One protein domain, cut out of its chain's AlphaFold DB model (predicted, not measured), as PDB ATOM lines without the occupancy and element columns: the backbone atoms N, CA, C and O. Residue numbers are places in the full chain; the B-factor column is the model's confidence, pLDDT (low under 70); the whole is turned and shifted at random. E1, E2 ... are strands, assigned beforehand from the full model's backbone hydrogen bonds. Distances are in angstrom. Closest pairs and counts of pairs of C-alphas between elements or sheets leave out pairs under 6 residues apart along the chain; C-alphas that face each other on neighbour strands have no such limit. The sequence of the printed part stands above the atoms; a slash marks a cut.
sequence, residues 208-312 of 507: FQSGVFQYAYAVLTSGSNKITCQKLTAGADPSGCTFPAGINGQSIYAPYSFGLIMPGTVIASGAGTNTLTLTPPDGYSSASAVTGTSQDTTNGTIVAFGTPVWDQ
ATOM      1  N   PHE A 208     -52.030  35.136  16.733       55.75
ATOM      2  CA  PHE A 208     -52.431  34.018  17.567       55.75
ATOM      3  C   PHE A 208     -53.674  33.405  16.893       55.75
ATOM      4  O   PHE A 208     -54.560  34.144  16.523       55.75
ATOM      5  N   GLN A 209     -53.805  32.091  16.716       54.16
ATOM      6  CA  GLN A 209     -54.986  31.534  16.033       54.16
ATOM      7  C   GLN A 209     -56.241  31.554  16.920       54.16
ATOM      8  O   GLN A 209     -56.273  30.940  17.996       54.16
ATOM      9  N   SER A 210     -57.283  32.229  16.433       45.50
ATOM     10  CA  SER A 210     -58.631  32.266  17.007       45.50
ATOM     11  C   SER A 210     -59.138  30.840  17.281       45.50
ATOM     12  O   SER A 210     -59.454  30.083  16.368       45.50
ATOM     13  N   GLY A 211     -59.147  30.432  18.556       57.38
ATOM     14  CA  GLY A 211     -59.565  29.089  18.991       57.38
ATOM     15  C   GLY A 211     -58.586  28.354  19.911       57.38
ATOM     16  O   GLY A 211     -58.989  27.383  20.553       57.38
ATOM     17  N   VAL A 212     -57.339  28.822  20.040       65.38
ATOM     18  CA  VAL A 212     -56.318  28.186  20.908       65.38
ATOM     19  C   VAL A 212     -55.899  29.081  22.086       65.38
ATOM     20  O   VAL A 212     -55.004  28.729  22.854       65.38
ATOM     21  N   PHE A 213     -56.545  30.237  22.277       76.31
ATOM     22  CA  PHE A 213     -56.164  31.148  23.358       76.31
ATOM     23  C   PHE A 213     -56.628  30.675  24.714       76.31
ATOM     24  O   PHE A 213     -57.734  30.161  24.904       76.31
ATOM     25  N   GLN A 214     -55.787  30.987  25.684       86.69
ATOM     26  CA  GLN A 214     -56.166  31.002  27.075       86.69
ATOM     27  C   GLN A 214     -56.159  32.452  27.554       86.69
ATOM     28  O   GLN A 214     -55.282  33.243  27.206       86.69
ATOM     29  N   TYR A 215     -57.176  32.793  28.341       90.25
ATOM     30  CA  TYR A 215     -57.336  34.115  28.926       90.25
ATOM     31  C   TYR A 215     -57.158  34.032  30.436       90.25
ATOM     32  O   TYR A 215     -57.636  33.096  31.082       90.25
ATOM     33  N   ALA A 216     -56.521  35.046  31.006       92.06
ATOM     34  CA  ALA A 216     -56.488  35.266  32.442       92.06
ATOM     35  C   ALA A 216     -56.662  36.755  32.733       92.06
ATOM     36  O   ALA A 216     -56.320  37.600  31.911       92.06
ATOM     37  N   TYR A 217     -57.170  37.087  33.915       92.38
ATOM     38  CA  TYR A 217     -57.075  38.450  34.421       92.38
ATOM     39  C   TYR A 217     -55.751  38.592  35.155       92.38
ATOM     40  O   TYR A 217     -55.390  37.721  35.947       92.38
ATOM     41  N   ALA A 218     -55.016  39.660  34.880       94.62
ATOM     42  CA  ALA A 218     -53.732  39.915  35.502       94.62
ATOM     43  C   ALA A 218     -53.568  41.390  35.865       94.62
ATOM     44  O   ALA A 218     -53.993  42.281  35.129       94.62
ATOM     45  N   VAL A 219     -52.916  41.652  36.995       94.81
ATOM     46  CA  VAL A 219     -52.457  42.994  37.363       94.81
ATOM     47  C   VAL A 219     -51.096  43.232  36.719       94.81
ATOM     48  O   VAL A 219     -50.160  42.447  36.904       94.81
ATOM     49  N   LEU A 220     -50.997  44.320  35.955       95.44
ATOM     50  CA  LEU A 220     -49.785  44.739  35.256       95.44
ATOM     51  C   LEU A 220     -49.246  45.992  35.938       95.44
ATOM     52  O   LEU A 220     -50.007  46.909  36.236       95.44
ATOM     53  N   THR A 221     -47.939  46.034  36.189       95.19
ATOM     54  CA  THR A 221     -47.248  47.206  36.742       95.19
ATOM     55  C   THR A 221     -46.169  47.648  35.766       95.19
ATOM     56  O   THR A 221     -45.293  46.853  35.433       95.19
ATOM     57  N   SER A 222     -46.215  48.905  35.324       94.88
ATOM     58  CA  SER A 222     -45.208  49.469  34.419       94.88
ATOM     59  C   SER A 222     -43.787  49.282  34.963       94.88
ATOM     60  O   SER A 222     -43.531  49.542  36.139       94.88
ATOM     61  N   GLY A 223     -42.852  48.872  34.105       93.75
ATOM     62  CA  GLY A 223     -41.462  48.603  34.486       93.75
ATOM     63  C   GLY A 223     -41.255  47.259  35.198       93.75
ATOM     64  O   GLY A 223     -40.173  47.001  35.726       93.75
ATOM     65  N   SER A 224     -42.285  46.412  35.254       95.50
ATOM     66  CA  SER A 224     -42.207  45.061  35.805       95.50
ATOM     67  C   SER A 224     -41.935  44.036  34.706       95.50
ATOM     68  O   SER A 224     -42.334  44.190  33.556       95.50
ATOM     69  N   ASN A 225     -41.315  42.926  35.089       96.94
ATOM     70  CA  ASN A 225     -41.292  41.706  34.286       96.94
ATOM     71  C   ASN A 225     -42.189  40.613  34.872       96.94
ATOM     72  O   ASN A 225     -42.106  39.459  34.468       96.94
ATOM     73  N   LYS A 226     -43.008  40.960  35.864       97.00
ATOM     74  CA  LYS A 226     -43.934  40.057  36.533       97.00
ATOM     75  C   LYS A 226     -45.355  40.574  36.435       97.00
ATOM     76  O   LYS A 226     -45.588  41.767  36.642       97.00
ATOM     77  N   ILE A 227     -46.280  39.655  36.185       96.19
ATOM     78  CA  ILE A 227     -47.721  39.902  36.243       96.19
ATOM     79  C   ILE A 227     -48.363  38.903  37.202       96.19
ATOM     80  O   ILE A 227     -47.946  37.744  37.259       96.19
ATOM     81  N   THR A 228     -49.370  39.348  37.946       95.19
ATOM     82  CA  THR A 228     -50.038  38.532  38.972       95.19
ATOM     83  C   THR A 228     -51.466  38.233  38.543       95.19
ATOM     84  O   THR A 228     -52.205  39.154  38.209       95.19
ATOM     85  N   CYS A 229     -51.848  36.957  38.550       94.38
ATOM     86  CA  CYS A 229     -53.193  36.474  38.247       94.38
ATOM     87  C   CYS A 229     -54.194  37.073  39.238       94.38
ATOM     88  O   CYS A 229     -53.980  37.002  40.449       94.38
ATOM     89  N   GLN A 230     -55.298  37.609  38.730       90.69
ATOM     90  CA  GLN A 230     -56.364  38.206  39.520       90.69
ATOM     91  C   GLN A 230     -57.681  37.473  39.269       90.69
ATOM     92  O   GLN A 230     -58.050  37.180  38.134       90.69
ATOM     93  N   LYS A 231     -58.405  37.136  40.338       80.12
ATOM     94  CA  LYS A 231     -59.685  36.429  40.227       80.12
ATOM     95  C   LYS A 231     -60.810  37.430  39.943       80.12
ATOM     96  O   LYS A 231     -60.913  38.447  40.612       80.12
ATOM     97  N   LEU A 232     -61.689  37.094  39.000       69.06
ATOM     98  CA  LEU A 232     -62.794  37.949  38.534       69.06
ATOM     99  C   LEU A 232     -63.896  38.254  39.568       69.06
ATOM    100  O   LEU A 232     -64.710  39.147  39.355       69.06
ATOM    101  N   THR A 233     -63.983  37.509  40.671       63.69
ATOM    102  CA  THR A 233     -65.023  37.728  41.688       63.69
ATOM    103  C   THR A 233     -64.573  38.735  42.737       63.69
ATOM    104  O   THR A 233     -63.676  38.439  43.529       63.69
ATOM    105  N   ALA A 234     -65.263  39.877  42.792       51.19
ATOM    106  CA  ALA A 234     -65.129  40.866  43.856       51.19
ATOM    107  C   ALA A 234     -65.239  40.195  45.243       51.19
ATOM    108  O   ALA A 234     -66.270  39.614  45.578       51.19
ATOM    109  N   GLY A 235     -64.162  40.256  46.033       54.84
ATOM    110  CA  GLY A 235     -64.107  39.733  47.406       54.84
ATOM    111  C   GLY A 235     -63.479  38.345  47.589       54.84
ATOM    112  O   GLY A 235     -63.445  37.854  48.715       54.84
ATOM    113  N   ALA A 236     -62.968  37.702  46.535       52.09
ATOM    114  CA  ALA A 236     -62.202  36.464  46.680       52.09
ATOM    115  C   ALA A 236     -60.715  36.744  46.968       52.09
ATOM    116  O   ALA A 236     -60.120  37.638  46.374       52.09
ATOM    117  N   ASP A 237     -60.115  35.948  47.854       51.97
ATOM    118  CA  ASP A 237     -58.677  35.967  48.141       51.97
ATOM    119  C   ASP A 237     -57.855  35.756  46.841       51.97
ATOM    120  O   ASP A 237     -58.084  34.761  46.134       51.97
ATOM    121  N   PRO A 238     -56.912  36.661  46.496       56.47
ATOM    122  CA  PRO A 238     -56.041  36.518  45.325       56.47
ATOM    123  C   PRO A 238     -55.166  35.253  45.354       56.47
ATOM    124  O   PRO A 238     -54.659  34.843  44.309       56.47
ATOM    125  N   SER A 239     -55.031  34.581  46.503       61.03
ATOM    126  CA  SER A 239     -54.265  33.333  46.646       61.03
ATOM    127  C   SER A 239     -54.777  32.153  45.796       61.03
ATOM    128  O   SER A 239     -54.070  31.156  45.655       61.03
ATOM    129  N   GLY A 240     -55.970  32.258  45.192       74.31
ATOM    130  CA  GLY A 240     -56.589  31.182  44.406       74.31
ATOM    131  C   GLY A 240     -56.528  31.308  42.876       74.31
ATOM    132  O   GLY A 240     -57.033  30.414  42.198       74.31
ATOM    133  N   CYS A 241     -55.986  32.393  42.312       88.06
ATOM    134  CA  CYS A 241     -55.844  32.541  40.855       88.06
ATOM    135  C   CYS A 241     -54.497  31.974  40.410       88.06
ATOM    136  O   CYS A 241     -53.458  32.421  40.889       88.06
ATOM    137  N   THR A 242     -54.495  31.005  39.495       93.88
ATOM    138  CA  THR A 242     -53.263  30.488  38.884       93.88
ATOM    139  C   THR A 242     -53.372  30.541  37.372       93.88
ATOM    140  O   THR A 242     -54.438  30.290  36.807       93.88
ATOM    141  N   PHE A 243     -52.268  30.884  36.716       94.81
ATOM    142  CA  PHE A 243     -52.159  30.753  35.275       94.81
ATOM    143  C   PHE A 243     -52.123  29.264  34.897       94.81
ATOM    144  O   PHE A 243     -51.578  28.462  35.663       94.81
ATOM    145  N   PRO A 244     -52.659  28.870  33.731       92.81
ATOM    146  CA  PRO A 244     -52.612  27.486  33.270       92.81
ATOM    147  C   PRO A 244     -51.188  26.908  33.257       92.81
ATOM    148  O   PRO A 244     -50.200  27.615  33.053       92.81
ATOM    149  N   ALA A 245     -51.066  25.603  33.493       94.31
ATOM    150  CA  ALA A 245     -49.798  24.898  33.327       94.31
ATOM    151  C   ALA A 245     -49.442  24.762  31.832       94.31
ATOM    152  O   ALA A 245     -50.327  24.730  30.983       94.31
ATOM    153  N   GLY A 246     -48.149  24.640  31.512       93.31
ATOM    154  CA  GLY A 246     -47.685  24.369  30.141       93.31
ATOM    155  C   GLY A 246     -47.610  25.576  29.198       93.31
ATOM    156  O   GLY A 246     -47.352  25.388  28.018       93.31
ATOM    157  N   ILE A 247     -47.790  26.800  29.702       94.56
ATOM    158  CA  ILE A 247     -47.786  28.029  28.885       94.56
ATOM    159  C   ILE A 247     -46.419  28.730  28.806       94.56
ATOM    160  O   ILE A 247     -46.292  29.780  28.186       94.56
ATOM    161  N   ASN A 248     -45.376  28.181  29.440       95.88
ATOM    162  CA  ASN A 248     -44.027  28.741  29.322       95.88
ATOM    163  C   ASN A 248     -43.552  28.645  27.859       95.88
ATOM    164  O   ASN A 248     -43.706  27.603  27.226       95.88
ATOM    165  N   GLY A 249     -42.956  29.717  27.345       92.62
ATOM    166  CA  GLY A 249     -42.541  29.864  25.949       92.62
ATOM    167  C   GLY A 249     -43.631  30.401  25.018       92.62
ATOM    168  O   GLY A 249     -43.323  30.744  23.882       92.62
ATOM    169  N   GLN A 250     -44.881  30.514  25.480       93.44
ATOM    170  CA  GLN A 250     -45.949  31.141  24.702       93.44
ATOM    171  C   GLN A 250     -45.809  32.663  24.700       93.44
ATOM    172  O   GLN A 250     -45.323  33.260  25.667       93.44
ATOM    173  N   SER A 251     -46.276  33.288  23.623       92.06
ATOM    174  CA  SER A 251     -46.386  34.742  23.533       92.06
ATOM    175  C   SER A 251     -47.582  35.227  24.360       92.06
ATOM    176  O   SER A 251     -48.549  34.487  24.562       92.06
ATOM    177  N   ILE A 252     -47.520  36.464  24.857       93.25
ATOM    178  CA  ILE A 252     -48.562  37.055  25.711       93.25
ATOM    179  C   ILE A 252     -48.845  38.510  25.324       93.25
ATOM    180  O   ILE A 252     -47.927  39.268  25.022       93.25
ATOM    181  N   TYR A 253     -50.116  38.913  25.369       92.06
ATOM    182  CA  TYR A 253     -50.551  40.293  25.125       92.06
ATOM    183  C   TYR A 253     -51.807  40.653  25.939       92.06
ATOM    184  O   TYR A 253     -52.405  39.796  26.590       92.06
ATOM    185  N   ALA A 254     -52.202  41.931  25.939       88.69
ATOM    186  CA  ALA A 254     -53.362  42.449  26.676       88.69
ATOM    187  C   ALA A 254     -54.414  43.044  25.708       88.69
ATOM    188  O   ALA A 254     -54.351  44.240  25.413       88.69
ATOM    189  N   PRO A 255     -55.387  42.252  25.203       78.38
ATOM    190  CA  PRO A 255     -56.267  42.647  24.089       78.38
ATOM    191  C   PRO A 255     -57.145  43.877  24.353       78.38
ATOM    192  O   PRO A 255     -57.492  44.597  23.425       78.38
ATOM    193  N   TYR A 256     -57.521  44.137  25.608       75.62
ATOM    194  CA  TYR A 256     -58.408  45.257  25.961       75.62
ATOM    195  C   TYR A 256     -57.678  46.422  26.633       75.62
ATOM    196  O   TYR A 256     -58.299  47.392  27.068       75.62
ATOM    197  N   SER A 257     -56.358  46.332  26.787       78.81
ATOM    198  CA  SER A 257     -55.551  47.379  27.409       78.81
ATOM    199  C   SER A 257     -54.214  47.461  26.695       78.81
ATOM    200  O   SER A 257     -53.220  46.844  27.080       78.81
ATOM    201  N   PHE A 258     -54.245  48.212  25.602       68.50
ATOM    202  CA  PHE A 258     -53.170  48.296  24.633       68.50
ATOM    203  C   PHE A 258     -51.880  48.890  25.189       68.50
ATOM    204  O   PHE A 258     -51.899  49.822  25.990       68.50
ATOM    205  N   GLY A 259     -50.742  48.347  24.744       77.31
ATOM    206  CA  GLY A 259     -49.416  48.846  25.116       77.31
ATOM    207  C   GLY A 259     -49.027  48.603  26.575       77.31
ATOM    208  O   GLY A 259     -48.086  49.233  27.054       77.31
ATOM    209  N   LEU A 260     -49.723  47.718  27.297       88.69
ATOM    210  CA  LEU A 260     -49.312  47.329  28.648       88.69
ATOM    211  C   LEU A 260     -48.230  46.240  28.660       88.69
ATOM    212  O   LEU A 260     -47.481  46.167  29.627       88.69
ATOM    213  N   ILE A 261     -48.134  45.421  27.608       90.12
ATOM    214  CA  ILE A 261     -47.086  44.406  27.415       90.12
ATOM    215  C   ILE A 261     -46.370  44.704  26.096       90.12
ATOM    216  O   ILE A 261     -47.025  44.979  25.089       90.12
ATOM    217  N   MET A 262     -45.038  44.652  26.100       87.44
ATOM    218  CA  MET A 262     -44.223  44.883  24.910       87.44
ATOM    219  C   MET A 262     -44.474  43.793  23.848       87.44
ATOM    220  O   MET A 262     -44.486  42.607  24.192       87.44
ATOM    221  N   PRO A 263     -44.628  44.151  22.561       82.75
ATOM    222  CA  PRO A 263     -44.714  43.187  21.465       82.75
ATOM    223  C   PRO A 263     -43.597  42.145  21.480       82.75
ATOM    224  O   PRO A 263     -42.459  42.475  21.791       82.75
ATOM    225  N   GLY A 264     -43.919  40.893  21.146       83.88
ATOM    226  CA  GLY A 264     -42.953  39.786  21.150       83.88
ATOM    227  C   GLY A 264     -42.519  39.313  22.545       83.88
ATOM    228  O   GLY A 264     -41.616  38.489  22.654       83.88
ATOM    229  N   THR A 265     -43.152  39.806  23.616       90.94
ATOM    230  CA  THR A 265     -42.924  39.290  24.971       90.94
ATOM    231  C   THR A 265     -43.421  37.850  25.092       90.94
ATOM    232  O   THR A 265     -44.551  37.532  24.711       90.94
ATOM    233  N   VAL A 266     -42.594  36.995  25.691       94.94
ATOM    234  CA  VAL A 266     -42.907  35.586  25.961       94.94
ATOM    235  C   VAL A 266     -42.977  35.295  27.458       94.94
ATOM    236  O   VAL A 266     -42.360  35.973  28.287       94.94
ATOM    237  N   ILE A 267     -43.718  34.251  27.822       96.81
ATOM    238  CA  ILE A 267     -43.820  33.762  29.199       96.81
ATOM    239  C   ILE A 267     -42.567  32.946  29.527       96.81
ATOM    240  O   ILE A 267     -42.405  31.818  29.072       96.81
ATOM    241  N   ALA A 268     -41.677  33.498  30.344       96.44
ATOM    242  CA  ALA A 268     -40.426  32.844  30.718       96.44
ATOM    243  C   ALA A 268     -40.642  31.714  31.732       96.44
ATOM    244  O   ALA A 268     -40.028  30.652  31.650       96.44
ATOM    245  N   SER A 269     -41.488  31.965  32.734       97.06
ATOM    246  CA  SER A 269     -41.799  31.013  33.804       97.06
ATOM    247  C   SER A 269     -43.071  31.409  34.555       97.06
ATOM    248  O   SER A 269     -43.600  32.506  34.366       97.06
ATOM    249  N   GLY A 270     -43.536  30.533  35.450       94.62
ATOM    250  CA  GLY A 270     -44.682  30.799  36.322       94.62
ATOM    251  C   GLY A 270     -45.989  30.130  35.898       94.62
ATOM    252  O   GLY A 270     -46.991  30.294  36.596       94.62
ATOM    253  N   ALA A 271     -45.993  29.347  34.813       95.25
ATOM    254  CA  ALA A 271     -47.112  28.472  34.466       95.25
ATOM    255  C   ALA A 271     -47.525  27.595  35.668       95.25
ATOM    256  O   ALA A 271     -46.669  27.013  36.338       95.25
ATOM    257  N   GLY A 272     -48.826  27.504  35.951       94.38
ATOM    258  CA  GLY A 272     -49.357  26.810  37.132       94.38
ATOM    259  C   GLY A 272     -49.229  27.578  38.454       94.38
ATOM    260  O   GLY A 272     -49.571  27.036  39.503       94.38
ATOM    261  N   THR A 273     -48.740  28.821  38.441       95.31
ATOM    262  CA  THR A 273     -48.614  29.668  39.640       95.31
ATOM    263  C   THR A 273     -49.465  30.929  39.507       95.31
ATOM    264  O   THR A 273     -50.046  31.191  38.456       95.31
ATOM    265  N   ASN A 274     -49.554  31.733  40.564       95.06
ATOM    266  CA  ASN A 274     -50.275  33.005  40.529       95.06
ATOM    267  C   ASN A 274     -49.474  34.149  39.884       95.06
ATOM    268  O   ASN A 274     -50.003  35.247  39.757       95.06
ATOM    269  N   THR A 275     -48.214  33.930  39.496       96.06
ATOM    270  CA  THR A 275     -47.333  34.981  38.971       96.06
ATOM    271  C   THR A 275     -46.594  34.481  37.737       96.06
ATOM    272  O   THR A 275     -45.876  33.489  37.824       96.06
ATOM    273  N   LEU A 276     -46.699  35.183  36.608       97.44
ATOM    274  CA  LEU A 276     -45.823  34.935  35.457       97.44
ATOM    275  C   LEU A 276     -44.605  35.840  35.518       97.44
ATOM    276  O   LEU A 276     -44.711  37.000  35.910       97.44
ATOM    277  N   THR A 277     -43.463  35.308  35.090       97.81
ATOM    278  CA  THR A 277     -42.295  36.111  34.716       97.81
ATOM    279  C   THR A 277     -42.229  36.172  33.198       97.81
ATOM    280  O   THR A 277     -42.321  35.142  32.534       97.81
ATOM    281  N   LEU A 278     -42.067  37.372  32.665       97.25
ATOM    282  CA  LEU A 278     -42.075  37.682  31.248       97.25
ATOM    283  C   LEU A 278     -40.655  38.011  30.769       97.25
ATOM    284  O   LEU A 278     -39.875  38.627  31.506       97.25
ATOM    285  N   THR A 279     -40.344  37.627  29.535       96.88
ATOM    286  CA  THR A 279     -39.110  38.003  28.834       96.88
ATOM    287  C   THR A 279     -39.491  38.814  27.595       96.88
ATOM    288  O   THR A 279     -40.219  38.287  26.753       96.88
ATOM    289  N   PRO A 280     -39.057  40.081  27.480       93.50
ATOM    290  CA  PRO A 280     -39.281  40.875  26.275       93.50
ATOM    291  C   PRO A 280     -38.379  40.381  25.127       93.50
ATOM    292  O   PRO A 280     -37.503  39.548  25.369       93.50
ATOM    293  N   PRO A 281     -38.548  40.893  23.895       89.31
ATOM    294  CA  PRO A 281     -37.660  40.569  22.781       89.31
ATOM    295  C   PRO A 281     -36.185  40.874  23.069       89.31
ATOM    296  O   PRO A 281     -35.855  41.728  23.901       89.31
ATOM    297  N   ASP A 282     -35.294  40.214  22.329       87.44
ATOM    298  CA  ASP A 282     -33.852  40.437  22.429       87.44
ATOM    299  C   ASP A 282     -33.493  41.920  22.246       87.44
ATOM    300  O   ASP A 282     -34.027  42.621  21.386       87.44
ATOM    301  N   GLY A 283     -32.572  42.406  23.079       88.38
ATOM    302  CA  GLY A 283     -32.145  43.810  23.088       88.38
ATOM    303  C   GLY A 283     -32.925  44.716  24.047       88.38
ATOM    304  O   GLY A 283     -32.497  45.849  24.274       88.38
ATOM    305  N   TYR A 284     -33.998  44.227  24.677       88.25
ATOM    306  CA  TYR A 284     -34.733  44.959  25.711       88.25
ATOM    307  C   TYR A 284     -34.394  44.465  27.123       88.25
ATOM    308  O   TYR A 284     -34.113  43.291  27.358       88.25
ATOM    309  N   SER A 285     -34.422  45.376  28.101       90.44
ATOM    310  CA  SER A 285     -34.233  45.002  29.506       90.44
ATOM    311  C   SER A 285     -35.427  44.181  29.991       90.44
ATOM    312  O   SER A 285     -36.553  44.491  29.619       90.44
ATOM    313  N   SER A 286     -35.233  43.190  30.865       83.19
ATOM    314  CA  SER A 286     -36.343  42.356  31.361       83.19
ATOM    315  C   SER A 286     -37.474  43.184  31.984       83.19
ATOM    316  O   SER A 286     -38.643  42.876  31.782       83.19
ATOM    317  N   ALA A 287     -37.133  44.274  32.678       85.06
ATOM    318  CA  ALA A 287     -38.078  45.230  33.260       85.06
ATOM    319  C   ALA A 287     -38.979  45.929  32.221       85.06
ATOM    320  O   ALA A 287     -39.990  46.521  32.581       85.06
ATOM    321  N   SER A 288     -38.638  45.863  30.934       88.94
ATOM    322  CA  SER A 288     -39.399  46.471  29.839       88.94
ATOM    323  C   SER A 288     -40.533  45.589  29.311       88.94
ATOM    324  O   SER A 288     -41.262  46.043  28.436       88.94
ATOM    325  N   ALA A 289     -40.707  44.361  29.815       90.44
ATOM    326  CA  ALA A 289     -41.776  43.473  29.354       90.44
ATOM    327  C   ALA A 289     -43.176  44.061  29.595       90.44
ATOM    328  O   ALA A 289     -44.042  43.948  28.731       90.44
ATOM    329  N   VAL A 290     -43.396  44.718  30.741       94.19
ATOM    330  CA  VAL A 290     -44.644  45.427  31.055       94.19
ATOM    331  C   VAL A 290     -44.417  46.932  30.915       94.19
ATOM    332  O   VAL A 290     -43.791  47.569  31.763       94.19
ATOM    333  N   THR A 291     -44.921  47.513  29.832       90.25
ATOM    334  CA  THR A 291     -44.724  48.924  29.456       90.25
ATOM    335  C   THR A 291     -45.749  49.878  30.067       90.25
ATOM    336  O   THR A 291     -45.561  51.090  30.003       90.25
ATOM    337  N   GLY A 292     -46.809  49.359  30.691       89.50
ATOM    338  CA  GLY A 292     -47.826  50.173  31.351       89.50
ATOM    339  C   GLY A 292     -48.485  49.470  32.535       89.50
ATOM    340  O   GLY A 292     -48.377  48.259  32.712       89.50
ATOM    341  N   THR A 293     -49.190  50.240  33.357       92.00
ATOM    342  CA  THR A 293     -49.939  49.720  34.510       92.00
ATOM    343  C   THR A 293     -51.394  49.461  34.118       92.00
ATOM    344  O   THR A 293     -51.981  50.271  33.400       92.00
ATOM    345  N   SER A 294     -51.993  48.358  34.583       88.19
ATOM    346  CA  SER A 294     -53.421  48.100  34.352       88.19
ATOM    347  C   SER A 294     -54.276  49.232  34.934       88.19
ATOM    348  O   SER A 294     -54.030  49.686  36.050       88.19
ATOM    349  N   GLN A 295     -55.282  49.695  34.181       86.44
ATOM    350  CA  GLN A 295     -56.137  50.813  34.603       86.44
ATOM    351  C   GLN A 295     -56.876  50.502  35.912       86.44
ATOM    352  O   GLN A 295     -57.018  51.370  36.770       86.44
ATOM    353  N   ASP A 296     -57.302  49.249  36.073       84.81
ATOM    354  CA  ASP A 296     -57.799  48.716  37.329       84.81
ATOM    355  C   ASP A 296     -56.686  47.900  38.000       84.81
ATOM    356  O   ASP A 296     -56.322  46.806  37.562       84.81
ATOM    357  N   THR A 297     -56.093  48.451  39.055       83.50
ATOM    358  CA  THR A 297     -55.055  47.764  39.838       83.50
ATOM    359  C   THR A 297     -55.635  46.720  40.793       83.50
ATOM    360  O   THR A 297     -54.884  45.910  41.331       83.50
ATOM    361  N   THR A 298     -56.958  46.722  40.997       80.62
ATOM    362  CA  THR A 298     -57.668  45.788  41.880       80.62
ATOM    363  C   THR A 298     -58.192  44.583  41.107       80.62
ATOM    364  O   THR A 298     -58.073  43.461  41.589       80.62
ATOM    365  N   ASN A 299     -58.745  44.789  39.913       83.19
ATOM    366  CA  ASN A 299     -59.308  43.718  39.085       83.19
ATOM    367  C   ASN A 299     -58.386  43.296  37.928       83.19
ATOM    368  O   ASN A 299     -58.605  42.247  37.323       83.19
ATOM    369  N   GLY A 300     -57.329  44.064  37.648       89.69
ATOM    370  CA  GLY A 300     -56.394  43.795  36.561       89.69
ATOM    371  C   GLY A 300     -56.972  44.106  35.178       89.69
ATOM    372  O   GLY A 300     -57.961  44.819  35.027       89.69
ATOM    373  N   THR A 301     -56.331  43.564  34.149       92.31
ATOM    374  CA  THR A 301     -56.827  43.532  32.769       92.31
ATOM    375  C   THR A 301     -56.808  42.099  32.252       92.31
ATOM    376  O   THR A 301     -56.144  41.236  32.827       92.31
ATOM    377  N   ILE A 302     -57.520  41.833  31.164       91.50
ATOM    378  CA  ILE A 302     -57.432  40.541  30.487       91.50
ATOM    379  C   ILE A 302     -56.095  40.475  29.750       91.50
ATOM    380  O   ILE A 302     -55.765  41.363  28.963       91.50
ATOM    381  N   VAL A 303     -55.368  39.385  29.970       93.38
ATOM    382  CA  VAL A 303     -54.229  38.961  29.162       93.38
ATOM    383  C   VAL A 303     -54.589  37.690  28.401       93.38
ATOM    384  O   VAL A 303     -55.299  36.825  28.918       93.38
ATOM    385  N   ALA A 304     -54.106  37.598  27.169       91.00
ATOM    386  CA  ALA A 304     -54.254  36.450  26.290       91.00
ATOM    387  C   ALA A 304     -52.870  35.874  25.974       91.00
ATOM    388  O   ALA A 304     -51.907  36.624  25.797       91.00
ATOM    389  N   PHE A 305     -52.767  34.548  25.936       92.12
ATOM    390  CA  PHE A 305     -51.533  33.833  25.617       92.12
ATOM    391  C   PHE A 305     -51.823  32.561  24.819       92.12
ATOM    392  O   PHE A 305     -52.900  31.965  24.924       92.12
ATOM    393  N   GLY A 306     -50.853  32.174  23.994       89.56
ATOM    394  CA  GLY A 306     -50.939  31.013  23.116       89.56
ATOM    395  C   GLY A 306     -49.676  30.827  22.280       89.56
ATOM    396  O   GLY A 306     -48.780  31.675  22.266       89.56
ATOM    397  N   THR A 307     -49.591  29.699  21.579       82.19
ATOM    398  CA  THR A 307     -48.552  29.490  20.565       82.19
ATOM    399  C   THR A 307     -48.871  30.394  19.370       82.19
ATOM    400  O   THR A 307     -49.993  30.310  18.867       82.19
ATOM    401  N   PRO A 308     -47.951  31.266  18.921       66.44
ATOM    402  CA  PRO A 308     -48.162  32.023  17.694       66.44
ATOM    403  C   PRO A 308     -48.273  31.049  16.519       66.44
ATOM    404  O   PRO A 308     -47.541  30.057  16.450       66.44
ATOM    405  N   VAL A 309     -49.200  31.323  15.613       64.44
ATOM    406  CA  VAL A 309     -49.427  30.526  14.408       64.44
ATOM    407  C   VAL A 309     -49.365  31.484  13.228       64.44
ATOM    408  O   VAL A 309     -49.779  32.636  13.313       64.44
ATOM    409  N   TRP A 310     -48.767  31.044  12.131       52.31
ATOM    410  CA  TRP A 310     -48.744  31.840  10.912       52.31
ATOM    411  C   TRP A 310     -50.052  31.568  10.174       52.31
ATOM    412  O   TRP A 310     -50.225  30.468   9.656       52.31
ATOM    413  N   ASP A 311     -50.966  32.535  10.192       51.50
ATOM    414  CA  ASP A 311     -52.262  32.450   9.513       51.50
ATOM    415  C   ASP A 311     -52.543  33.757   8.752       51.50
ATOM    416  O   ASP A 311     -51.986  34.810   9.077       51.50
ATOM    417  N   GLN A 312     -53.362  33.674   7.708       48.19
ATOM    418  CA  GLN A 312     -53.779  34.813   6.894       48.19
ATOM    419  C   GLN A 312     -55.133  35.310   7.407       48.19
ATOM    420  O   GLN A 312     -56.165  34.708   7.125       48.19
TER     421      GLN A 312
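This is residues 208 to 312 of the 507 residues of an uncharacterized protein of Ameyamaea chiangmaiensis (UniProt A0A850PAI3). Amid little regular structure, the antiparallel sheet E3, E6, E1, E2, E5, E4 curls like part of a barrel, E3 and E6 facing E2, E5 and E4 across the hinge E1. The class is all strand, with 32 of 105 printed residues in E1 to E7. The whole is compact: radius of gyration of the C-alphas 12.9 A, spans 40 by 30 by 23 A.

Find C-alpha 214 at (-56.166, 31.002, 27.075); E1 runs to residue 219. Then come E2, residues 226 to 229; E3, 251 to 253; E4, 266 to 269; E5, 275 to 279. E6 is 301 to 306; E7, 308 to 311, ends at (-52.262, 32.450, 9.513).

Beside E1, find N 218 and O 301 of E6, 2.8 A apart, and N 219 and O 228 of hairpin partner E2, 2.9 A. Edge strands E3 and E4 come closest at C-alphas 251 and 266, 4.3 A.

Links E2 to E3, E3 to E4 and E5 to E6 are long. Confidence is low at residues 208 to 212, 232 to 239, 258 and 308 to 312.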